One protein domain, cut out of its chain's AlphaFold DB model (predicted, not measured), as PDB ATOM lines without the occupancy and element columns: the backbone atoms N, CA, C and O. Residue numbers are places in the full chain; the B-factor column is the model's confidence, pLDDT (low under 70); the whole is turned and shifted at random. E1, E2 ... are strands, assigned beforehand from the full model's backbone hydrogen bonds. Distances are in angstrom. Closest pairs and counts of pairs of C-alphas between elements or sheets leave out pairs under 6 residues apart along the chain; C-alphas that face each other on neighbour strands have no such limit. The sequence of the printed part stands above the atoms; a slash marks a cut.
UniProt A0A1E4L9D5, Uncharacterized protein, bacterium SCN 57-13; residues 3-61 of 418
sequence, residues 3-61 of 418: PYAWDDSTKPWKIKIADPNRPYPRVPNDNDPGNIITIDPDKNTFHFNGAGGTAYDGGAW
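Overview. This is residues 3 to 61 of the 418 residues of an uncharacterized protein of bacterium SCN 57-13 (UniProt A0A1E4L9D5). One twisted sheet of five strands forms a flat slab with no named helix on either face, and the long loop of residues 19 to 35 extends past one end of E2 and E3. The 59 printed residues are all strand in class, with under half, 24, in named elements. E1 E2 E3 E4 E5 make a meander, each the antiparallel neighbour of the one before. The whole is compact, radius of gyration of the C-alphas 11.7 A, spanning 35 by 25 by 13 A.

Along the chain. E2, residues 13 to 18, is 16.9 A long. E3 is residues 36 to 40, 13.0 A, and E4 residues 45 to 49, 13.8 A. E1, residues 3 to 7, 11.6 A, begins at C-alpha 3 (86.619, 22.140, 31.936). E5, residues 55 to 57, 6.5 A, ends at C-alpha 57 (77.767, 36.131, 28.882).

Arrangement. Hairpin E2 and E3 is antiparallel at 157 degrees, N 15 and O 37 within hydrogen-bond range at 2.8 A. Edge strands E1 and E5 are apart.

Size, cuts and confidence. The printed part has no cut. Link E2 to E3 is long. Residues 50 to 54 and 58 to 61 are among those under pLDDT 70.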
ATOM      1  N   PRO A   3      87.598  23.041  32.547       79.88
ATOM      2  CA  PRO A   3      86.619  22.140  31.936       79.88
ATOM      3  C   PRO A   3      86.991  20.672  32.167       79.88
ATOM      4  O   PRO A   3      88.173  20.326  32.090       79.88
ATOM      5  N   TYR A   4      86.004  19.817  32.444       81.88
ATOM      6  CA  TYR A   4      86.231  18.375  32.623       81.88
ATOM      7  C   TYR A   4      85.178  17.467  31.974       81.88
ATOM      8  O   TYR A   4      85.431  16.272  31.847       81.88
ATOM      9  N   ALA A   5      84.025  17.993  31.550       83.81
ATOM     10  CA  ALA A   5      83.042  17.232  30.780       83.81
ATOM     11  C   ALA A   5      82.240  18.138  29.839       83.81
ATOM     12  O   ALA A   5      82.050  19.322  30.118       83.81
ATOM     13  N   TRP A   6      81.747  17.556  28.747       88.94
ATOM     14  CA  TRP A   6      80.955  18.217  27.712       88.94
ATOM     15  C   TRP A   6      79.713  17.369  27.422       88.94
ATOM     16  O   TRP A   6      79.815  16.147  27.346       88.94
ATOM     17  N   ASP A   7      78.560  18.014  27.287       87.75
ATOM     18  CA  ASP A   7      77.292  17.404  26.881       87.75
ATOM     19  C   ASP A   7      76.670  18.267  25.780       87.75
ATOM     20  O   ASP A   7      76.176  19.367  26.034       87.75
ATOM     21  N   ASP A   8      76.747  17.779  24.547       89.00
ATOM     22  CA  ASP A   8      76.200  18.396  23.341       89.00
ATOM     23  C   ASP A   8      74.978  17.637  22.789       89.00
ATOM     24  O   ASP A   8      74.452  17.984  21.728       89.00
ATOM     25  N   SER A   9      74.482  16.640  23.538       89.44
ATOM     26  CA  SER A   9      73.377  15.763  23.129       89.44
ATOM     27  C   SER A   9      72.031  16.488  23.045       89.44
ATOM     28  O   SER A   9      71.158  16.109  22.262       89.44
ATOM     29  N   THR A  10      71.859  17.552  23.835       87.62
ATOM     30  CA  THR A  10      70.665  18.405  23.859       87.62
ATOM     31  C   THR A  10      71.065  19.874  23.983       87.62
ATOM     32  O   THR A  10      72.066  20.204  24.614       87.62
ATOM     33  N   LYS A  11      70.301  20.778  23.353       85.88
ATOM     34  CA  LYS A  11      70.525  22.229  23.462       85.88
ATOM     35  C   LYS A  11      69.785  22.802  24.688       85.88
ATOM     36  O   LYS A  11      68.655  22.379  24.938       85.88
ATOM     37  N   PRO A  12      70.361  23.785  25.410       88.69
ATOM     38  CA  PRO A  12      71.713  24.320  25.226       88.69
ATOM     39  C   PRO A  12      72.781  23.292  25.628       88.69
ATOM     40  O   PRO A  12      72.605  22.570  26.612       88.69
ATOM     41  N   TRP A  13      73.885  23.251  24.875       89.62
ATOM     42  CA  TRP A  13      75.043  22.418  25.203       89.62
ATOM     43  C   TRP A  13      75.615  22.832  26.560       89.62
ATOM     44  O   TRP A  13      75.519  23.996  26.960       89.62
ATOM     45  N   LYS A  14      76.234  21.895  27.275       89.94
ATOM     46  CA  LYS A  14      76.771  22.121  28.621       89.94
ATOM     47  C   LYS A  14      78.244  21.757  28.683       89.94
ATOM     48  O   LYS A  14      78.649  20.683  28.250       89.94
ATOM     49  N   ILE A  15      79.039  22.628  29.294       88.69
ATOM     50  CA  ILE A  15      80.416  22.340  29.694       88.69
ATOM     51  C   ILE A  15      80.459  22.343  31.215       88.69
ATOM     52  O   ILE A  15      80.206  23.372  31.843       88.69
ATOM     53  N   LYS A  16      80.803  21.202  31.812       87.12
ATOM     54  CA  LYS A  16      81.060  21.118  33.247       87.12
ATOM     55  C   LYS A  16      82.469  21.603  33.545       87.12
ATOM     56  O   LYS A  16      83.438  21.182  32.900       87.12
ATOM     57  N   ILE A  17      82.578  22.487  34.528       83.81
ATOM     58  CA  ILE A  17      83.828  23.102  34.953       83.81
ATOM     59  C   ILE A  17      84.047  22.910  36.449       83.81
ATOM     60  O   ILE A  17      83.110  22.897  37.240       83.81
ATOM     61  N   ALA A  18      85.309  22.812  36.845       79.00
ATOM     62  CA  ALA A  18      85.719  22.985  38.227       79.00
ATOM     63  C   ALA A  18      85.984  24.481  38.473       79.00
ATOM     64  O   ALA A  18      86.996  25.021  37.994       79.00
ATOM     65  N   ASP A  19      85.069  25.159  39.175       76.94
ATOM     66  CA  ASP A  19      85.270  26.527  39.659       76.94
ATOM     67  C   ASP A  19      85.966  26.509  41.034       76.94
ATOM     68  O   ASP A  19      85.356  26.116  42.031       76.94
ATOM     69  N   PRO A  20      87.233  26.957  41.142       73.25
ATOM     70  CA  PRO A  20      87.937  26.999  42.425       73.25
ATOM     71  C   PRO A  20      87.275  27.933  43.451       73.25
ATOM     72  O   PRO A  20      87.537  27.798  44.643       73.25
ATOM     73  N   ASN A  21      86.400  28.854  43.027       73.06
ATOM     74  CA  ASN A  21      85.637  29.711  43.941       73.06
ATOM     75  C   ASN A  21      84.417  28.999  44.558       73.06
ATOM     76  O   ASN A  21      83.811  29.504  45.513       73.06
ATOM     77  N   ARG A  22      84.051  27.825  44.031       75.12
ATOM     78  CA  ARG A  22      82.957  26.972  44.505       75.12
ATOM     79  C   ARG A  22      83.469  25.544  44.785       75.12
ATOM     80  O   ARG A  22      83.054  24.601  44.118       75.12
ATOM     81  N   PRO A  23      84.382  25.354  45.757       73.81
ATOM     82  CA  PRO A  23      84.916  24.032  46.066       73.81
ATOM     83  C   PRO A  23      83.902  23.182  46.841       73.81
ATOM     84  O   PRO A  23      83.066  23.705  47.580       73.81
ATOM     85  N   TYR A  24      84.017  21.858  46.757       66.12
ATOM     86  CA  TYR A  24      83.374  20.968  47.727       66.12
ATOM     87  C   TYR A  24      83.866  21.290  49.159       66.12
ATOM     88  O   TYR A  24      85.056  21.571  49.327       66.12
ATOM     89  N   PRO A  25      83.008  21.259  50.202       71.00
ATOM     90  CA  PRO A  25      81.583  20.905  50.199       71.00
ATOM     91  C   PRO A  25      80.631  22.096  49.999       71.00
ATOM     92  O   PRO A  25      79.425  21.937  50.160       71.00
ATOM     93  N   ARG A  26      81.136  23.294  49.659       75.31
ATOM     94  CA  ARG A  26      80.311  24.505  49.468       75.31
ATOM     95  C   ARG A  26      79.224  24.302  48.409       75.31
ATOM     96  O   ARG A  26      78.171  24.925  48.490       75.31
ATOM     97  N   VAL A  27      79.489  23.426  47.444       72.81
ATOM     98  CA  VAL A  27      78.531  22.941  46.451       72.81
ATOM     99  C   VAL A  27      78.467  21.417  46.521       72.81
ATOM    100  O   VAL A  27      79.514  20.767  46.457       72.81
ATOM    101  N   PRO A  28      77.265  20.836  46.675       67.44
ATOM    102  CA  PRO A  28      77.110  19.420  46.995       67.44
ATOM    103  C   PRO A  28      77.266  18.497  45.781       67.44
ATOM    104  O   PRO A  28      77.409  17.291  45.960       67.44
ATOM    105  N   ASN A  29      77.195  19.025  44.555       74.75
ATOM    106  CA  ASN A  29      77.312  18.231  43.339       74.75
ATOM    107  C   ASN A  29      77.780  19.058  42.131       74.75
ATOM    108  O   ASN A  29      77.702  20.286  42.104       74.75
ATOM    109  N   ASP A  30      78.210  18.332  41.104       72.38
ATOM    110  CA  ASP A  30      78.689  18.847  39.819       72.38
ATOM    111  C   ASP A  30      77.601  19.486  38.942       72.38
ATOM    112  O   ASP A  30      77.908  20.039  37.888       72.38
ATOM    113  N   ASN A  31      76.329  19.399  39.345       77.62
ATOM    114  CA  ASN A  31      75.210  19.995  38.616       77.62
ATOM    115  C   ASN A  31      74.871  21.412  39.105       77.62
ATOM    116  O   ASN A  31      73.875  21.986  38.663       77.62
ATOM    117  N   ASP A  32      75.675  21.982  40.008       79.19
ATOM    118  CA  ASP A  32      75.523  23.375  40.411       79.19
ATOM    119  C   ASP A  32      75.621  24.313  39.190       79.19
ATOM    120  O   ASP A  32      76.560  24.186  38.397       79.19
ATOM    121  N   PRO A  33      74.715  25.297  39.037       77.44
ATOM    122  CA  PRO A  33      74.765  26.251  37.929       77.44
ATOM    123  C   PRO A  33      76.073  27.046  37.835       77.44
ATOM    124  O   PRO A  33      76.415  27.520  36.755       77.44
ATOM    125  N   GLY A  34      76.816  27.198  38.936       77.50
ATOM    126  CA  GLY A  34      78.136  27.828  38.939       77.50
ATOM    127  C   GLY A  34      79.297  26.905  38.586       77.50
ATOM    128  O   GLY A  34      80.435  27.359  38.554       77.50
ATOM    129  N   ASN A  35      79.017  25.639  38.276       84.25
ATOM    130  CA  ASN A  35      79.957  24.678  37.698       84.25
ATOM    131  C   ASN A  35      79.564  24.279  36.265       84.25
ATOM    132  O   ASN A  35      80.138  23.349  35.698       84.25
ATOM    133  N   ILE A  36      78.602  24.980  35.655       87.50
ATOM    134  CA  ILE A  36      78.132  24.701  34.298       87.50
ATOM    135  C   ILE A  36      78.206  25.972  33.463       87.50
ATOM    136  O   ILE A  36      77.603  26.992  33.788       87.50
ATOM    137  N   ILE A  37      78.903  25.880  32.337       87.69
ATOM    138  CA  ILE A  37      78.780  26.842  31.249       87.69
ATOM    139  C   ILE A  37      77.752  26.289  30.269       87.69
ATOM    140  O   ILE A  37      77.872  25.151  29.816       87.69
ATOM    141  N   THR A  38      76.748  27.091  29.937       89.19
ATOM    142  CA  THR A  38      75.748  26.748  28.917       89.19
ATOM    143  C   THR A  38      76.088  27.431  27.603       89.19
ATOM    144  O   THR A  38      76.530  28.576  27.611       89.19
ATOM    145  N   ILE A  39      75.909  26.732  26.483       85.94
ATOM    146  CA  ILE A  39      76.150  27.238  25.130       85.94
ATOM    147  C   ILE A  39      74.869  27.048  24.319       85.94
ATOM    148  O   ILE A  39      74.378  25.930  24.178       85.94
ATOM    149  N   ASP A  40      74.341  28.134  23.763       84.25
ATOM    150  CA  ASP A  40      73.288  28.092  22.753       84.25
ATOM    151  C   ASP A  40      73.957  28.179  21.369       84.25
ATOM    152  O   ASP A  40      74.357  29.269  20.943       84.25
ATOM    153  N   PRO A  41      74.136  27.047  20.663       76.44
ATOM    154  CA  PRO A  41      74.805  27.045  19.367       76.44
ATOM    155  C   PRO A  41      73.961  27.688  18.256       76.44
ATOM    156  O   PRO A  41      74.524  28.069  17.233       76.44
ATOM    157  N   ASP A  42      72.640  27.830  18.435       79.12
ATOM    158  CA  ASP A  42      71.761  28.441  17.427       79.12
ATOM    159  C   ASP A  42      71.825  29.962  17.491       79.12
ATOM    160  O   ASP A  42      71.850  30.635  16.460       79.12
ATOM    161  N   LYS A  43      71.896  30.503  18.708       74.81
ATOM    162  CA  LYS A  43      72.071  31.942  18.938       74.81
ATOM    163  C   LYS A  43      73.530  32.370  18.984       74.81
ATOM    164  O   LYS A  43      73.792  33.566  19.049       74.81
ATOM    165  N   ASN A  44      74.455  31.412  18.966       70.69
ATOM    166  CA  ASN A  44      75.879  31.626  19.171       70.69
ATOM    167  C   ASN A  44      76.134  32.448  20.448       70.69
ATOM    168  O   ASN A  44      76.686  33.544  20.400       70.69
ATOM    169  N   THR A  45      75.678  31.946  21.596       75.06
ATOM    170  CA  THR A  45      75.900  32.580  22.906       75.06
ATOM    171  C   THR A  45      76.377  31.562  23.935       75.06
ATOM    172  O   THR A  45      76.130  30.362  23.805       75.06
ATOM    173  N   PHE A  46      77.048  32.036  24.987       82.69
ATOM    174  CA  PHE A  46      77.279  31.253  26.198       82.69
ATOM    175  C   PHE A  46      76.807  32.022  27.425       82.69
ATOM    176  O   PHE A  46      76.769  33.250  27.408       82.69
ATOM    177  N   HIS A  47      76.505  31.302  28.497       84.75
ATOM    178  CA  HIS A  47      76.193  31.878  29.796       84.75
ATOM    179  C   HIS A  47      76.847  31.063  30.912       84.75
ATOM    180  O   HIS A  47      76.798  29.826  30.908       84.75
ATOM    181  N   PHE A  48      77.452  31.763  31.870       83.69
ATOM    182  CA  PHE A  48      78.100  31.187  33.040       83.69
ATOM    183  C   PHE A  48      77.814  32.012  34.304       83.69
ATOM    184  O   PHE A  48      78.082  33.211  34.349       83.69
ATOM    185  N   ASN A  49      77.330  31.352  35.359       81.00
ATOM    186  CA  ASN A  49      77.028  31.982  36.646       81.00
ATOM    187  C   ASN A  49      78.197  31.838  37.627       81.00
ATOM    188  O   ASN A  49      78.255  30.899  38.419       81.00
ATOM    189  N   GLY A  50      79.116  32.798  37.617       69.94
ATOM    190  CA  GLY A  50      80.270  32.817  38.510       69.94
ATOM    191  C   GLY A  50      79.922  32.883  40.002       69.94
ATOM    192  O   GLY A  50      78.783  33.105  40.435       69.94
ATOM    193  N   ALA A  51      80.928  32.663  40.846       65.31
ATOM    194  CA  ALA A  51      80.814  32.916  42.280       65.31
ATOM    195  C   ALA A  51      80.492  34.396  42.573       65.31
ATOM    196  O   ALA A  51      80.920  35.290  41.850       65.31
ATOM    197  N   GLY A  52      79.727  34.657  43.639       65.25
ATOM    198  CA  GLY A  52      79.360  36.024  44.042       65.25
ATOM    199  C   GLY A  52      78.226  36.667  43.231       65.25
ATOM    200  O   GLY A  52      77.984  37.857  43.390       65.25
ATOM    201  N   GLY A  53      77.526  35.900  42.385       64.12
ATOM    202  CA  GLY A  53      76.409  36.400  41.571       64.12
ATOM    203  C   GLY A  53      76.836  37.086  40.270       64.12
ATOM    204  O   GLY A  53      75.997  37.653  39.579       64.12
ATOM    205  N   THR A  54      78.124  37.039  39.919       68.00
ATOM    206  CA  THR A  54      78.631  37.583  38.655       68.00
ATOM    207  C   THR A  54      78.280  36.654  37.495       68.00
ATOM    208  O   THR A  54      78.822  35.555  37.396       68.00
ATOM    209  N   ALA A  55      77.392  37.096  36.609       73.38
ATOM    210  CA  ALA A  55      77.119  36.417  35.347       73.38
ATOM    211  C   ALA A  55      78.150  36.814  34.278       73.38
ATOM    212  O   ALA A  55      78.558  37.975  34.187       73.38
ATOM    213  N   TYR A  56      78.570  35.837  33.479       72.94
ATOM    214  CA  TYR A  56      79.432  36.019  32.319       72.94
ATOM    215  C   TYR A  56      78.707  35.513  31.074       72.94
ATOM    216  O   TYR A  56      78.351  34.337  30.998       72.94
ATOM    217  N   ASP A  57      78.550  36.393  30.087       71.06
ATOM    218  CA  ASP A  57      77.767  36.131  28.882       71.06
ATOM    219  C   ASP A  57      78.563  36.372  27.597       71.06
ATOM    220  O   ASP A  57      79.252  37.392  27.422       71.06
ATOM    221  N   GLY A  58      78.396  35.444  26.660       67.00
ATOM    222  CA  GLY A  58      78.782  35.582  25.266       67.00
ATOM    223  C   GLY A  58      77.659  36.166  24.414       67.00
ATOM    224  O   GLY A  58      76.485  35.915  24.660       67.00
ATOM    225  N   GLY A  59      78.017  36.975  23.414       62.72
ATOM    226  CA  GLY A  59      77.055  37.641  22.531       62.72
ATOM    227  C   GLY A  59      76.881  36.936  21.184       62.72
ATOM    228  O   GLY A  59      77.803  36.265  20.727       62.72
ATOM    229  N   ALA A  60      75.740  37.202  20.535       54.28
ATOM    230  CA  ALA A  60      75.255  36.571  19.297       54.28
ATOM    231  C   ALA A  60      76.129  36.759  18.044       54.28
ATOM    232  O   ALA A  60      75.834  36.200  16.994       54.28
ATOM    233  N   TRP A  61      77.190  37.561  18.148       57.19
ATOM    234  CA  TRP A  61      78.252  37.635  17.150       57.19
ATOM    235  C   TRP A  61      79.097  36.364  17.236       57.19
ATOM    236  O   TRP A  61      78.576  35.282  17.041       57.19
TER     237      TRP A  61